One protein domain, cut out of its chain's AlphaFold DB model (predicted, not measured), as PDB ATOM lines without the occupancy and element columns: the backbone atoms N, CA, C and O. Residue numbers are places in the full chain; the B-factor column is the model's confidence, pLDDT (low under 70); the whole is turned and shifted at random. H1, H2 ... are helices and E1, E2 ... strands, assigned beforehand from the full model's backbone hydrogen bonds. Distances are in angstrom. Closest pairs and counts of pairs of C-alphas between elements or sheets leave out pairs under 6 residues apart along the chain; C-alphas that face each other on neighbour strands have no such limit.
ATOM      1  N   ILE A  20     121.832 131.879  73.429       55.66
ATOM      2  CA  ILE A  20     121.715 132.530  72.112       55.66
ATOM      3  C   ILE A  20     122.688 131.922  71.090       55.66
ATOM      4  O   ILE A  20     122.428 131.947  69.886       55.66
ATOM      5  N   GLU A  21     123.817 131.366  71.540       60.38
ATOM      6  CA  GLU A  21     124.856 130.864  70.633       60.38
ATOM      7  C   GLU A  21     124.352 129.708  69.759       60.38
ATOM      8  O   GLU A  21     124.655 129.675  68.560       60.38
ATOM      9  N   ASP A  22     123.521 128.824  70.313       65.69
ATOM     10  CA  ASP A  22     122.946 127.686  69.587       65.69
ATOM     11  C   ASP A  22     121.874 128.109  68.568       65.69
ATOM     12  O   ASP A  22     121.750 127.500  67.502       65.69
ATOM     13  N   LEU A  23     121.157 129.207  68.832       71.69
ATOM     14  CA  LEU A  23     120.139 129.765  67.936       71.69
ATOM     15  C   LEU A  23     120.673 130.829  66.973       71.69
ATOM     16  O   LEU A  23     119.924 131.280  66.114       71.69
ATOM     17  N   SER A  24     121.963 131.179  67.029       75.88
ATOM     18  CA  SER A  24     122.608 132.184  66.155       75.88
ATOM     19  C   SER A  24     122.529 131.902  64.643       75.88
ATOM     20  O   SER A  24     122.990 132.696  63.826       75.88
ATOM     21  N   ILE A  25     121.973 130.753  64.264       79.00
ATOM     22  CA  ILE A  25     121.593 130.402  62.895       79.00
ATOM     23  C   ILE A  25     120.314 131.119  62.424       79.00
ATOM     24  O   ILE A  25     120.116 131.246  61.218       79.00
ATOM     25  N   LEU A  26     119.468 131.587  63.347       84.12
ATOM     26  CA  LEU A  26     118.228 132.319  63.089       84.12
ATOM     27  C   LEU A  26     118.427 133.843  63.218       84.12
ATOM     28  O   LEU A  26     119.333 134.296  63.922       84.12
ATOM     29  N   PRO A  27     117.572 134.658  62.572       84.56
ATOM     30  CA  PRO A  27     117.526 136.099  62.809       84.56
ATOM     31  C   PRO A  27     117.162 136.432  64.264       84.56
ATOM     32  O   PRO A  27     116.292 135.790  64.847       84.56
ATOM     33  N   ILE A  28     117.773 137.480  64.831       82.88
ATOM     34  CA  ILE A  28     117.583 137.872  66.242       82.88
ATOM     35  C   ILE A  28     116.110 138.125  66.605       82.88
ATOM     36  O   ILE A  28     115.664 137.703  67.668       82.88
ATOM     37  N   ASP A  29     115.341 138.748  65.708       84.25
ATOM     38  CA  ASP A  29     113.926 139.054  65.940       84.25
ATOM     39  C   ASP A  29     113.083 137.774  66.062       84.25
ATOM     40  O   ASP A  29     112.177 137.693  66.891       84.25
ATOM     41  N   GLU A  30     113.422 136.740  65.288       85.00
ATOM     42  CA  GLU A  30     112.742 135.444  65.342       85.00
ATOM     43  C   GLU A  30     113.125 134.642  66.585       85.00
ATOM     44  O   GLU A  30     112.283 133.933  67.131       85.00
ATOM     45  N   ILE A  31     114.371 134.772  67.062       82.44
ATOM     46  CA  ILE A  31     114.805 134.168  68.330       82.44
ATOM     47  C   ILE A  31     113.947 134.721  69.470       82.44
ATOM     48  O   ILE A  31     113.364 133.945  70.223       82.44
ATOM     49  N   ILE A  32     113.795 136.047  69.547       82.44
ATOM     50  CA  ILE A  32     113.008 136.711  70.597       82.44
ATOM     51  C   ILE A  32     111.537 136.274  70.548       82.44
ATOM     52  O   ILE A  32     110.927 136.001  71.588       82.44
ATOM     53  N   GLU A  33     110.950 136.194  69.349       83.88
ATOM     54  CA  GLU A  33     109.569 135.732  69.188       83.88
ATOM     55  C   GLU A  33     109.409 134.262  69.604       83.88
ATOM     56  O   GLU A  33     108.457 133.919  70.314       83.88
ATOM     57  N   LEU A  34     110.338 133.399  69.185       84.38
ATOM     58  CA  LEU A  34     110.332 131.981  69.521       84.38
ATOM     59  C   LEU A  34     110.447 131.784  71.037       84.38
ATOM     60  O   LEU A  34     109.596 131.115  71.617       84.38
ATOM     61  N   GLU A  35     111.429 132.409  71.688       82.88
ATOM     62  CA  GLU A  35     111.605 132.350  73.143       82.88
ATOM     63  C   GLU A  35     110.334 132.785  73.879       82.88
ATOM     64  O   GLU A  35     109.842 132.065  74.748       82.88
ATOM     65  N   SER A  36     109.739 133.906  73.467       81.44
ATOM     66  CA  SER A  36     108.509 134.425  74.075       81.44
ATOM     67  C   SER A  36     107.338 133.444  73.959       81.44
ATOM     68  O   SER A  36     106.562 133.277  74.901       81.44
ATOM     69  N   ARG A  37     107.192 132.782  72.805       82.25
ATOM     70  CA  ARG A  37     106.112 131.815  72.556       82.25
ATOM     71  C   ARG A  37     106.319 130.503  73.304       82.25
ATOM     72  O   ARG A  37     105.346 129.940  73.806       82.25
ATOM     73  N   LEU A  38     107.552 130.005  73.355       83.25
ATOM     74  CA  LEU A  38     107.864 128.724  73.986       83.25
ATOM     75  C   LEU A  38     107.850 128.816  75.516       83.25
ATOM     76  O   LEU A  38     107.373 127.890  76.167       83.25
ATOM     77  N   TYR A  39     108.265 129.951  76.088       77.75
ATOM     78  CA  TYR A  39     108.304 130.163  77.539       77.75
ATOM     79  C   TYR A  39     106.926 130.067  78.218       77.75
ATOM     80  O   TYR A  39     106.817 129.657  79.369       77.75
ATOM     81  N   ILE A  40     105.854 130.434  77.509       76.19
ATOM     82  CA  ILE A  40     104.478 130.430  78.040       76.19
ATOM     83  C   ILE A  40     103.812 129.046  77.872       76.19
ATOM     84  O   ILE A  40     102.699 128.815  78.341       76.19
ATOM     85  N   SER A  41     104.465 128.109  77.186       76.56
ATOM     86  CA  SER A  41     103.892 126.802  76.879       76.56
ATOM     87  C   SER A  41     104.069 125.799  78.023       76.56
ATOM     88  O   SER A  41     105.084 125.782  78.707       76.56
ATOM     89  N   GLU A  42     103.091 124.904  78.196       76.94
ATOM     90  CA  GLU A  42     103.173 123.800  79.169       76.94
ATOM     91  C   GLU A  42     104.150 122.692  78.736       76.94
ATOM     92  O   GLU A  42     104.595 121.888  79.555       76.94
ATOM     93  N   SER A  43     104.473 122.618  77.441       82.12
ATOM     94  CA  SER A  43     105.471 121.682  76.920       82.12
ATOM     95  C   SER A  43     106.873 122.257  77.074       82.12
ATOM     96  O   SER A  43     107.079 123.454  76.927       82.12
ATOM     97  N   SER A  44     107.856 121.392  77.304       84.69
ATOM     98  CA  SER A  44     109.257 121.803  77.407       84.69
ATOM     99  C   SER A  44     110.087 121.445  76.177       84.69
ATOM    100  O   SER A  44     111.191 121.945  76.037       84.69
ATOM    101  N   ILE A  45     109.583 120.611  75.259       87.94
ATOM    102  CA  ILE A  45     110.302 120.215  74.039       87.94
ATOM    103  C   ILE A  45     109.469 120.553  72.808       87.94
ATOM    104  O   ILE A  45     108.290 120.192  72.718       87.94
ATOM    105  N   PHE A  46     110.106 121.180  71.824       89.62
ATOM    106  CA  PHE A  46     109.466 121.616  70.587       89.62
ATOM    107  C   PHE A  46     110.275 121.206  69.365       89.62
ATOM    108  O   PHE A  46     111.500 121.226  69.395       89.62
ATOM    109  N   ASP A  47     109.582 120.874  68.280       91.69
ATOM    110  CA  ASP A  47     110.181 120.822  66.949       91.69
ATOM    111  C   ASP A  47     109.849 122.134  66.232       91.69
ATOM    112  O   ASP A  47     108.676 122.435  65.992       91.69
ATOM    113  N   VAL A  48     110.874 122.908  65.888       91.25
ATOM    114  CA  VAL A  48     110.776 124.183  65.172       91.25
ATOM    115  C   VAL A  48     111.133 123.947  63.713       91.25
ATOM    116  O   VAL A  48     112.279 123.642  63.397       91.25
ATOM    117  N   LEU A  49     110.163 124.067  62.814       93.38
ATOM    118  CA  LEU A  49     110.369 123.956  61.375       93.38
ATOM    119  C   LEU A  49     111.100 125.202  60.872       93.38
ATOM    120  O   LEU A  49     110.558 126.304  60.943       93.38
ATOM    121  N   ILE A  50     112.306 125.015  60.342       92.56
ATOM    122  CA  ILE A  50     113.153 126.103  59.828       92.56
ATOM    123  C   ILE A  50     113.294 126.092  58.303       92.56
ATOM    124  O   ILE A  50     113.741 127.069  57.701       92.56
ATOM    125  N   HIS A  51     112.934 124.976  57.668       91.69
ATOM    126  CA  HIS A  51     112.903 124.851  56.218       91.69
ATOM    127  C   HIS A  51     111.945 123.740  55.786       91.69
ATOM    128  O   HIS A  51     111.956 122.652  56.361       91.69
ATOM    129  N   GLN A  52     111.178 124.001  54.730       90.19
ATOM    130  CA  GLN A  52     110.312 123.025  54.082       90.19
ATOM    131  C   GLN A  52     110.360 123.203  52.560       90.19
ATOM    132  O   GLN A  52     110.198 124.309  52.044       90.19
ATOM    133  N   ASP A  53     110.554 122.091  51.859       86.69
ATOM    134  CA  ASP A  53     110.361 121.899  50.420       86.69
ATOM    135  C   ASP A  53     109.486 120.643  50.224       86.69
ATOM    136  O   ASP A  53     109.266 119.864  51.152       86.69
ATOM    137  N   SER A  54     108.999 120.421  49.007       80.31
ATOM    138  CA  SER A  54     108.022 119.407  48.587       80.31
ATOM    139  C   SER A  54     108.255 117.993  49.142       80.31
ATOM    140  O   SER A  54     107.296 117.244  49.287       80.31
ATOM    141  N   ASN A  55     109.504 117.621  49.443       86.06
ATOM    142  CA  ASN A  55     109.877 116.319  50.007       86.06
ATOM    143  C   ASN A  55     111.007 116.415  51.059       86.06
ATOM    144  O   ASN A  55     111.641 115.398  51.348       86.06
ATOM    145  N   LEU A  56     111.311 117.610  51.586       89.06
ATOM    146  CA  LEU A  56     112.385 117.835  52.563       89.06
ATOM    147  C   LEU A  56     111.907 118.790  53.660       89.06
ATOM    148  O   LEU A  56     111.500 119.910  53.375       89.06
ATOM    149  N   GLU A  57     112.022 118.368  54.907       93.62
ATOM    150  CA  GLU A  57     111.684 119.146  56.092       93.62
ATOM    151  C   GLU A  57     112.893 119.195  57.022       93.62
ATOM    152  O   GLU A  57     113.573 118.189  57.242       93.62
ATOM    153  N   VAL A  58     113.164 120.371  57.575       93.25
ATOM    154  CA  VAL A  58     114.266 120.576  58.511       93.25
ATOM    155  C   VAL A  58     113.734 121.220  59.774       93.25
ATOM    156  O   VAL A  58     113.169 122.315  59.737       93.25
ATOM    157  N   TYR A  59     113.950 120.538  60.891       93.88
ATOM    158  CA  TYR A  59     113.509 120.963  62.207       93.88
ATOM    159  C   TYR A  59     114.695 121.184  63.137       93.88
ATOM    160  O   TYR A  59     115.656 120.416  63.129       93.88
ATOM    161  N   LEU A  60     114.594 122.187  63.998       91.88
ATOM    162  CA  LEU A  60     115.386 122.285  65.216       91.88
ATOM    163  C   LEU A  60     114.548 121.736  66.357       91.88
ATOM    164  O   LEU A  60     113.480 122.268  66.660       91.88
ATOM    165  N   ARG A  61     115.026 120.674  66.994       91.62
ATOM    166  CA  ARG A  61     114.446 120.222  68.247       91.62
ATOM    167  C   ARG A  61     115.034 121.060  69.365       91.62
ATOM    168  O   ARG A  61     116.245 121.027  69.578       91.62
ATOM    169  N   VAL A  62     114.183 121.789  70.067       90.19
ATOM    170  CA  VAL A  62     114.585 122.711  71.126       90.19
ATOM    171  C   VAL A  62     113.960 122.331  72.458       90.19
ATOM    172  O   VAL A  62     112.864 121.766  72.505       90.19
ATOM    173  N   TYR A  63     114.668 122.645  73.533       87.69
ATOM    174  CA  TYR A  63     114.191 122.560  74.900       87.69
ATOM    175  C   TYR A  63     113.946 123.973  75.427       87.69
ATOM    176  O   TYR A  63     114.836 124.814  75.383       87.69
ATOM    177  N   SER A  64     112.729 124.237  75.891       84.62
ATOM    178  CA  SER A  64     112.333 125.499  76.504       84.62
ATOM    179  C   SER A  64     112.323 125.333  78.018       84.62
ATOM    180  O   SER A  64     111.517 124.573  78.559       84.62
ATOM    181  N   SER A  65     113.220 126.050  78.691       78.31
ATOM    182  CA  SER A  65     113.259 126.164  80.152       78.31
ATOM    183  C   SER A  65     113.421 127.631  80.562       78.31
ATOM    184  O   SER A  65     112.579 128.454  80.212       78.31
ATOM    185  N   GLU A  66     114.500 127.983  81.263       72.81
ATOM    186  CA  GLU A  66     114.879 129.376  81.535       72.81
ATOM    187  C   GLU A  66     115.339 130.109  80.262       72.81
ATOM    188  O   GLU A  66     115.318 131.338  80.211       72.81
ATOM    189  N   CYS A  67     115.729 129.352  79.234       76.50
ATOM    190  CA  CYS A  67     115.971 129.814  77.875       76.50
ATOM    191  C   CYS A  67     115.707 128.689  76.858       76.50
ATOM    192  O   CYS A  67     115.392 127.558  77.249       76.50
ATOM    193  N   VAL A  68     115.789 129.004  75.560       81.19
ATOM    194  CA  VAL A  68     115.592 128.022  74.484       81.19
ATOM    195  C   VAL A  68     116.936 127.444  74.051       81.19
ATOM    196  O   VAL A  68     117.761 128.132  73.460       81.19
ATOM    197  N   GLU A  69     117.133 126.156  74.311       85.31
ATOM    198  CA  GLU A  69     118.340 125.411  73.944       85.31
ATOM    199  C   GLU A  69     118.075 124.522  72.729       85.31
ATOM    200  O   GLU A  69     117.049 123.842  72.659       85.31
ATOM    201  N   VAL A  70     119.004 124.471  71.772       88.12
ATOM    202  CA  VAL A  70     118.909 123.527  70.649       88.12
ATOM    203  C   VAL A  70     119.465 122.180  71.095       88.12
ATOM    204  O   VAL A  70     120.616 122.077  71.499       88.12
ATOM    205  N   LEU A  71     118.666 121.121  70.984       89.56
ATOM    206  CA  LEU A  71     119.089 119.756  71.300       89.56
ATOM    207  C   LEU A  71     119.701 119.069  70.073       89.56
ATOM    208  O   LEU A  71     120.773 118.465  70.134       89.56
ATOM    209  N   GLU A  72     119.000 119.149  68.943       91.88
ATOM    210  CA  GLU A  72     119.387 118.491  67.698       91.88
ATOM    211  C   GLU A  72     118.715 119.138  66.483       91.88
ATOM    212  O   GLU A  72     117.617 119.685  66.562       91.88
ATOM    213  N   LEU A  73     119.371 119.030  65.334       92.50
ATOM    214  CA  LEU A  73     118.802 119.288  64.021       92.50
ATOM    215  C   LEU A  73     118.261 117.970  63.457       92.50
ATOM    216  O   LEU A  73     118.974 116.963  63.412       92.50
ATOM    217  N   ARG A  74     117.012 117.990  62.997       93.75
ATOM    218  CA  ARG A  74     116.349 116.872  62.330       93.75
ATOM    219  C   ARG A  74     116.118 117.197  60.871       93.75
ATOM    220  O   ARG A  74     115.510 118.213  60.554       93.75
ATOM    221  N   VAL A  75     116.579 116.325  59.989       93.00
ATOM    222  CA  VAL A  75     116.432 116.490  58.540       93.00
ATOM    223  C   VAL A  75     115.634 115.310  58.030       93.00
ATOM    224  O   VAL A  75     116.163 114.204  57.943       93.00
ATOM    225  N   ARG A  76     114.360 115.531  57.720       92.94
ATOM    226  CA  ARG A  76     113.445 114.504  57.223       92.94
ATOM    227  C   ARG A  76     113.238 114.685  55.733       92.94
ATOM    228  O   ARG A  76     112.933 115.776  55.271       92.94
ATOM    229  N   GLY A  77     113.337 113.612  54.969       91.75
ATOM    230  CA  GLY A  77     113.030 113.655  53.547       91.75
ATOM    231  C   GLY A  77     112.497 112.335  53.044       91.75
ATOM    232  O   GLY A  77     112.901 111.261  53.490       91.75
ATOM    233  N   CYS A  78     111.556 112.435  52.117       89.25
ATOM    234  CA  CYS A  78     110.790 111.305  51.615       89.25
ATOM    235  C   CYS A  78     111.015 111.122  50.111       89.25
ATOM    236  O   CYS A  78     111.467 112.038  49.420       89.25
ATOM    237  N   LYS A  79     110.700 109.931  49.591       88.19
ATOM    238  CA  LYS A  79     110.736 109.620  48.149       88.19
ATOM    239  C   LYS A  79     112.102 109.924  47.521       88.19
ATOM    240  O   LYS A  79     113.101 109.327  47.906       88.19
ATOM    241  N   ASP A  80     112.177 110.849  46.568       84.25
ATOM    242  CA  ASP A  80     113.398 111.248  45.864       84.25
ATOM    243  C   ASP A  80     114.442 111.899  46.782       84.25
ATOM    244  O   ASP A  80     115.641 111.685  46.584       84.25
ATOM    245  N   LYS A  81     114.018 112.608  47.834       84.31
ATOM    246  CA  LYS A  81     114.938 113.239  48.796       84.31
ATOM    247  C   LYS A  81     115.547 112.243  49.780       84.31
ATOM    248  O   LYS A  81     116.607 112.529  50.333       84.31
ATOM    249  N   SER A  82     114.952 111.057  49.946       83.12
ATOM    250  CA  SER A  82     115.496 110.011  50.824       83.12
ATOM    251  C   SER A  82     116.923 109.609  50.428       83.12
ATOM    252  O   SER A  82     117.763 109.420  51.298       83.12
ATOM    253  N   LYS A  83     117.241 109.561  49.126       82.56
ATOM    254  CA  LYS A  83     118.587 109.215  48.634       82.56
ATOM    255  C   LYS A  83     119.640 110.244  49.038       82.56
ATOM    256  O   LYS A  83     120.702 109.862  49.514       82.56
ATOM    257  N   ILE A  84     119.316 111.531  48.910       79.88
ATOM    258  CA  ILE A  84     120.200 112.640  49.300       79.88
ATOM    259  C   ILE A  84     120.474 112.587  50.810       79.88
ATOM    260  O   ILE A  84     121.596 112.788  51.265       79.88
ATOM    261  N   ILE A  85     119.449 112.254  51.595       83.56
ATOM    262  CA  ILE A  85     119.563 112.097  53.046       83.56
ATOM    263  C   ILE A  85     120.373 110.847  53.419       83.56
ATOM    264  O   ILE A  85     121.181 110.886  54.342       83.56
ATOM    265  N   LEU A  86     120.227 109.746  52.683       84.25
ATOM    266  CA  LEU A  86     121.043 108.551  52.897       84.25
ATOM    267  C   LEU A  86     122.525 108.801  52.598       84.25
ATOM    268  O   LEU A  86     123.374 108.271  53.305       84.25
ATOM    269  N   GLU A  87     122.861 109.630  51.610       85.88
ATOM    270  CA  GLU A  87     124.253 110.035  51.363       85.88
ATOM    271  C   GLU A  87     124.826 110.849  52.536       85.88
ATOM    272  O   GLU A  87     125.992 110.681  52.914       85.88
ATOM    273  N   ALA A  88     123.986 111.665  53.177       85.88
ATOM    274  CA  ALA A  88     124.352 112.453  54.347       85.88
ATOM    275  C   ALA A  88     124.605 111.616  55.618       85.88
ATOM    276  O   ALA A  88     125.199 112.131  56.559       85.88
ATOM    277  N   LEU A  89     124.295 110.311  55.644       86.06
ATOM    278  CA  LEU A  89     124.728 109.402  56.725       86.06
ATOM    279  C   LEU A  89     126.247 109.344  56.906       86.06
ATOM    280  O   LEU A  89     126.736 108.997  57.976       86.06
ATOM    281  N   THR A  90     126.997 109.644  55.847       86.19
ATOM    282  CA  THR A  90     128.465 109.651  55.877       86.19
ATOM    283  C   THR A  90     129.040 110.898  56.548       86.19
ATOM    284  O   THR A  90     130.253 110.995  56.745       86.19
ATOM    285  N   TRP A  91     128.196 111.874  56.887       90.00
ATOM    286  CA  TRP A  91     128.622 113.123  57.496       90.00
ATOM    287  C   TRP A  91     129.023 112.918  58.962       90.00
ATOM    288  O   TRP A  91     128.267 112.318  59.724       90.00
ATOM    289  N   PRO A  92     130.169 113.467  59.406       86.56
ATOM    290  CA  PRO A  92     130.621 113.334  60.793       86.56
ATOM    291  C   PRO A  92     129.721 114.061  61.807       86.56
ATOM    292  O   PRO A  92     129.850 113.849  63.014       86.56
ATOM    293  N   GLU A  93     128.842 114.951  61.343       89.06
ATOM    294  CA  GLU A  93     127.870 115.660  62.169       89.06
ATOM    295  C   GLU A  93     126.636 114.803  62.480       89.06
ATOM    296  O   GLU A  93     125.970 115.062  63.477       89.06
ATOM    297  N   VAL A  94     126.332 113.782  61.674       88.50
ATOM    298  CA  VAL A  94     125.160 112.919  61.870       88.50
ATOM    299  C   VAL A  94     125.451 111.887  62.954       88.50
ATOM    300  O   VAL A  94     126.434 111.153  62.885       88.50
ATOM    301  N   SER A  95     124.576 111.803  63.958       89.31
ATOM    302  CA  SER A  95     124.666 110.780  65.008       89.31
ATOM    303  C   SER A  95     123.819 109.551  64.694       89.31
ATOM    304  O   SER A  95     124.189 108.431  65.050       89.31
ATOM    305  N   ARG A  96     122.663 109.756  64.058       88.19
ATOM    306  CA  ARG A  96     121.657 108.718  63.844       88.19
ATOM    307  C   ARG A  96     120.811 109.020  62.614       88.19
ATOM    308  O   ARG A  96     120.586 110.179  62.277       88.19
ATOM    309  N   ALA A  97     120.280 107.963  62.005       88.88
ATOM    310  CA  ALA A  97     119.125 108.053  61.125       88.88
ATOM    311  C   ALA A  97     117.990 107.141  61.582       88.88
ATOM    312  O   ALA A  97     118.213 106.084  62.182       88.88
ATOM    313  N   LEU A  98     116.776 107.554  61.254       88.75
ATOM    314  CA  LEU A  98     115.546 106.794  61.380       88.75
ATOM    315  C   LEU A  98     114.961 106.601  59.984       88.75
ATOM    316  O   LEU A  98     114.958 107.525  59.173       88.75
ATOM    317  N   VAL A  99     114.476 105.396  59.704       89.88
ATOM    318  CA  VAL A  99     113.810 105.075  58.440       89.88
ATOM    319  C   VAL A  99     112.377 104.684  58.757       89.88
ATOM    320  O   VAL A  99     112.143 103.718  59.481       89.88
ATOM    321  N   GLU A 100     111.427 105.436  58.211       87.00
ATOM    322  CA  GLU A 100     109.992 105.213  58.364       87.00
ATOM    323  C   GLU A 100     109.340 105.153  56.978       87.00
ATOM    324  O   GLU A 100     109.075 106.179  56.346       87.00
ATOM    325  N   GLY A 101     109.090 103.939  56.482       86.88
ATOM    326  CA  GLY A 101     108.531 103.734  55.144       86.88
ATOM    327  C   GLY A 101     109.438 104.307  54.049       86.88
ATOM    328  O   GLY A 101     110.587 103.896  53.918       86.88
ATOM    329  N   GLU A 102     108.917 105.255  53.265       87.50
ATOM    330  CA  GLU A 102     109.659 105.956  52.199       87.50
ATOM    331  C   GLU A 102     110.400 107.217  52.684       87.50
ATOM    332  O   GLU A 102     110.922 107.979  51.865       87.50
ATOM    333  N   CYS A 103     110.416 107.471  53.995       89.81
ATOM    334  CA  CYS A 103     111.040 108.641  54.599       89.81
ATOM    335  C   CYS A 103     112.276 108.260  55.415       89.81
ATOM    336  O   CYS A 103     112.304 107.241  56.106       89.81
ATOM    337  N   VAL A 104     113.283 109.126  55.365       91.38
ATOM    338  CA  VAL A 104     114.498 109.038  56.174       91.38
ATOM    339  C   VAL A 104     114.626 110.331  56.965       91.38
ATOM    340  O   VAL A 104     114.506 111.415  56.398       91.38
ATOM    341  N   GLU A 105     114.853 110.213  58.268       93.06
ATOM    342  CA  GLU A 105     115.151 111.328  59.162       93.06
ATOM    343  C   GLU A 105     116.576 111.189  59.693       93.06
ATOM    344  O   GLU A 105     116.924 110.159  60.265       93.06
ATOM    345  N   LEU A 106     117.400 112.220  59.524       92.81
ATOM    346  CA  LEU A 106     118.715 112.328  60.153       92.81
ATOM    347  C   LEU A 106     118.616 113.146  61.425       92.81
ATOM    348  O   LEU A 106     117.911 114.151  61.458       92.81
ATOM    349  N   GLN A 107     119.403 112.756  62.419       92.75
ATOM    350  CA  GLN A 107     119.584 113.488  63.661       92.75
ATOM    351  C   GLN A 107     121.037 113.949  63.754       92.75
ATOM    352  O   GLN A 107     121.978 113.153  63.665       92.75
ATOM    353  N   VAL A 108     121.210 115.257  63.909       91.06
ATOM    354  CA  VAL A 108     122.496 115.932  64.081       91.06
ATOM    355  C   VAL A 108     122.467 116.606  65.454       91.06
ATOM    356  O   VAL A 108     121.718 117.564  65.633       91.06
ATOM    357  N   PRO A 109     123.238 116.130  66.444       90.44
ATOM    358  CA  PRO A 109     123.246 116.724  67.773       90.44
ATOM    359  C   PRO A 109     123.777 118.157  67.719       90.44
ATOM    360  O   PRO A 109     124.725 118.450  66.984       90.44
ATOM    361  N   ALA A 110     123.196 119.029  68.543       86.31
ATOM    362  CA  ALA A 110     123.588 120.432  68.614       86.31
ATOM    363  C   ALA A 110     125.013 120.632  69.134       86.31
ATOM    364  O   ALA A 110     125.681 121.575  68.727       86.31
ATOM    365  N   HIS A 111     125.516 119.724  69.975       82.62
ATOM    366  CA  HIS A 111     126.857 119.838  70.535       82.62
ATOM    367  C   HIS A 111     127.915 119.005  69.783       82.62
ATOM    368  O   HIS A 111     127.715 117.804  69.538       82.62
ATOM    369  N   PRO A 112     129.086 119.601  69.470       82.31
ATOM    370  CA  PRO A 112     129.427 121.025  69.641       82.31
ATOM    371  C   PRO A 112     128.643 121.946  68.673       82.31
ATOM    372  O   PRO A 112     128.356 121.488  67.566       82.31
ATOM    373  N   PRO A 113     128.383 123.232  69.021       74.94
ATOM    374  CA  PRO A 113     127.494 124.152  68.273       74.94
ATOM    375  C   PRO A 113     127.772 124.263  66.765       74.94
ATOM    376  O   PRO A 113     126.894 124.539  65.946       74.94
ATOM    377  N   VAL A 114     129.020 124.015  66.361       82.44
ATOM    378  CA  VAL A 114     129.445 124.011  64.957       82.44
ATOM    379  C   VAL A 114     128.770 122.914  64.116       82.44
ATOM    380  O   VAL A 114     128.627 123.088  62.909       82.44
ATOM    381  N   ARG A 115     128.320 121.804  64.719       88.12
ATOM    382  CA  ARG A 115     127.746 120.657  63.988       88.12
ATOM    383  C   ARG A 115     126.489 121.022  63.218       88.12
ATOM    384  O   ARG A 115     126.377 120.687  62.043       88.12
ATOM    385  N   VAL A 116     125.565 121.729  63.861       87.88
ATOM    386  CA  VAL A 116     124.308 122.144  63.226       87.88
ATOM    387  C   VAL A 116     124.586 123.134  62.100       87.88
ATOM    388  O   VAL A 116     124.052 122.980  61.003       87.88
ATOM    389  N   LYS A 117     125.492 124.094  62.328       86.88
ATOM    390  CA  LYS A 117     125.918 125.067  61.310       86.88
ATOM    391  C   LYS A 117     126.514 124.381  60.079       86.88
ATOM    392  O   LYS A 117     126.119 124.691  58.956       86.88
ATOM    393  N   GLU A 118     127.414 123.417  60.272       89.00
ATOM    394  CA  GLU A 118     128.018 122.672  59.162       89.00
ATOM    395  C   GLU A 118     127.015 121.773  58.436       89.00
ATOM    396  O   GLU A 118     127.032 121.719  57.206       89.00
ATOM    397  N   ALA A 119     126.101 121.117  59.157       89.56
ATOM    398  CA  ALA A 119     125.045 120.317  58.542       89.56
ATOM    399  C   ALA A 119     124.119 121.175  57.661       89.56
ATOM    400  O   ALA A 119     123.879 120.831  56.504       89.56
ATOM    401  N   LEU A 120     123.670 122.336  58.154       89.44
ATOM    402  CA  LEU A 120     122.866 123.288  57.375       89.44
ATOM    403  C   LEU A 120     123.619 123.799  56.142       89.44
ATOM    404  O   LEU A 120     123.058 123.852  55.045       89.44
ATOM    405  N   ARG A 121     124.916 124.100  56.287       89.38
ATOM    406  CA  ARG A 121     125.773 124.521  55.172       89.38
ATOM    407  C   ARG A 121     125.889 123.438  54.097       89.38
ATOM    408  O   ARG A 121     125.782 123.762  52.916       89.38
ATOM    409  N   LYS A 122     126.080 122.167  54.475       90.12
ATOM    410  CA  LYS A 122     126.136 121.032  53.531       90.12
ATOM    411  C   LYS A 122     124.801 120.782  52.827       90.12
ATOM    412  O   LYS A 122     124.802 120.346  51.680       90.12
ATOM    413  N   LEU A 123     123.682 121.110  53.475       87.31
ATOM    414  CA  LEU A 123     122.347 121.096  52.868       87.31
ATOM    415  C   LEU A 123     122.079 122.302  51.949       87.31
ATOM    416  O   LEU A 123     121.041 122.347  51.296       87.31
ATOM    417  N   GLY A 124     122.989 123.282  51.887       88.00
ATOM    418  CA  GLY A 124     122.805 124.512  51.111       88.00
ATOM    419  C   GLY A 124     121.827 125.507  51.746       88.00
ATOM    420  O   GLY A 124     121.375 126.435  51.078       88.00
ATOM    421  N   LEU A 125     121.502 125.339  53.030       85.81
ATOM    422  CA  LEU A 125     120.553 126.175  53.758       85.81
ATOM    423  C   LEU A 125     121.295 127.305  54.476       85.81
ATOM    424  O   LEU A 125     121.687 127.183  55.631       85.81
ATOM    425  N   THR A 126     121.514 128.415  53.770       74.94
ATOM    426  CA  THR A 126     122.214 129.595  54.317       74.94
ATOM    427  C   THR A 126     121.274 130.673  54.851       74.94
ATOM    428  O   THR A 126     121.719 131.592  55.529       74.94
ATOM    429  N   LYS A 127     119.988 130.607  54.497       74.50
ATOM    430  CA  LYS A 127     118.937 131.493  55.001       74.50
ATOM    431  C   LYS A 127     117.851 130.613  55.589       74.50
ATOM    432  O   LYS A 127     117.176 129.910  54.840       74.50
ATOM    433  N   ILE A 128     117.733 130.636  56.905       84.38
ATOM    434  CA  ILE A 128     116.711 129.896  57.633       84.38
ATOM    435  C   ILE A 128     115.832 130.880  58.398       84.38
ATOM    436  O   ILE A 128     116.294 131.951  58.791       84.38
ATOM    437  N   SER A 129     114.571 130.512  58.559       88.38
ATOM    438  CA  SER A 129     113.565 131.281  59.286       88.38
ATOM    439  C   SER A 129     112.580 130.308  59.916       88.38
ATOM    440  O   SER A 129     112.269 129.278  59.315       88.38
ATOM    441  N   VAL A 130     112.052 130.629  61.083       88.75
ATOM    442  CA  VAL A 130     110.999 129.885  61.762       88.75
ATOM    443  C   VAL A 130     109.728 129.934  60.913       88.75
ATOM    444  O   VAL A 130     109.124 130.982  60.711       88.75
ATOM    445  N   GLN A 131     109.316 128.776  60.401       90.31
ATOM    446  CA  GLN A 131     108.101 128.626  59.594       90.31
ATOM    447  C   GLN A 131     106.921 128.147  60.439       90.31
ATOM    448  O   GLN A 131     105.786 128.572  60.241       90.31
ATOM    449  N   ALA A 132     107.189 127.243  61.380       88.56
ATOM    450  CA  ALA A 132     106.204 126.688  62.299       88.56
ATOM    451  C   ALA A 132     106.907 126.067  63.510       88.56
ATOM    452  O   ALA A 132     108.106 125.799  63.477       88.56
ATOM    453  N   TYR A 133     106.157 125.775  64.566       86.94
ATOM    454  CA  TYR A 133     106.642 124.985  65.693       86.94
ATOM    455  C   TYR A 133     105.517 124.105  66.234       86.94
ATOM    456  O   TYR A 133     104.336 124.446  66.135       86.94
ATOM    457  N   ARG A 134     105.879 122.954  66.799       87.88
ATOM    458  CA  ARG A 134     104.940 122.031  67.451       87.88
ATOM    459  C   ARG A 134     105.541 121.483  68.735       87.88
ATOM    460  O   ARG A 134     106.752 121.278  68.803       87.88
ATOM    461  N   SER A 135     104.702 121.210  69.730       84.56
ATOM    462  CA  SER A 135     105.142 120.470  70.912       84.56
ATOM    463  C   SER A 135     105.509 119.046  70.508       84.56
ATOM    464  O   SER A 135     104.731 118.329  69.871       84.56
TER     465      SER A 135
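Overview. This is residues 20 to 135 of the 139 residues of an uncharacterized protein of Aeropyrum sp (UniProt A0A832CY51). One twisted sheet of six strands bends like a saddle, with helices H2, H3 and H4 and the short H1 over one face and the other face bare of named helices. H3 and H4 cover the E5 and E3 part, H2 sits over the sheet near the far end of E2, and E6, from the last printed residues, closes one edge. The order across the sheet is E4, E5, E3, E2, E1, E6, antiparallel throughout; along the chain the order is H1, H2, E1, E2, E3, H3, E4, E5, H4, E6. The 116 printed residues form a mixed, two-layer domain, compact with a radius of gyration of the C-alphas of 13.7 A, spanning 38 by 26 by 22 A.

Arrangement. E1, residues 45 to 53, E2, residues 56 to 64, and E3, residues 68 to 78, form a meander, each strand the antiparallel neighbour of the one before; N 48 and O 60 are 2.8 A apart, and N 59 and O 74 are 2.8 A apart. E5, residues 103 to 109, is beside E3, with N 75 and O 106 at 2.9 A. E4, residues 96 to 100, forms a hairpin with E5, with N 98 and O 105 at 2.8 A. E6, residues 132 to 135, is the edge strand beside E1, with N 49 and O 132 at 2.8 A. H3, residues 80 to 88, lies over E5 and, only just with 3 C-alphas, E3, at a height of 7.7 A; its closest C-alphas to E5 are those of Ser 82 and Val 104, 5.5 A. E3, H3 and E4 make a split strand-helix-strand unit, two strands running the same way with E5 between them, and its crossover is right-handed. H4, residues 114 to 122, lies over E5 and E3 on the same face as H3, at 22 degrees to E3 on the local plane, along the strands; Val 108 and Val 116 have the closest C-alphas of E5 and H4, 6.5 A. H2, residues 28 to 39, is on the sheet at a height of 7.5 A, with the C-alphas of Leu 38 and Ser 64, the closest of H2 and E2, 6.1 A apart. H1, residues 20 to 23, is on the same face as H3 and H4; its closest C-alphas to E3 are those of Asp 22 and Val 70, 5.9 A. H3 and H4 are apart. Every O i to N i+4 pair is within hydrogen-bond range in H2 and H4, and 4 of 5 in H3; H1 is too short for such a pair.

Along the chain. H1 begins at C-alpha 20 (121.715, 132.530, 72.112). From first to last C-alpha, E3 measures 28.7 A, E2 25.1 A, E1 23.7 A, E5 19.7 A and H2 16.5 A. E1 bends by 53 degrees at residue 50, and E3 by 59 degrees at residue 71. E6 ends at C-alpha 135 (105.142, 120.470, 70.912).

Size, cuts and confidence. The C-alphas of Glu 66 and Asp 80 are the two farthest apart, 40.0 A. The printed part has no cut and no long link. The mean pLDDT of the printed part is 85.6; residues 20 to 22 are under 70.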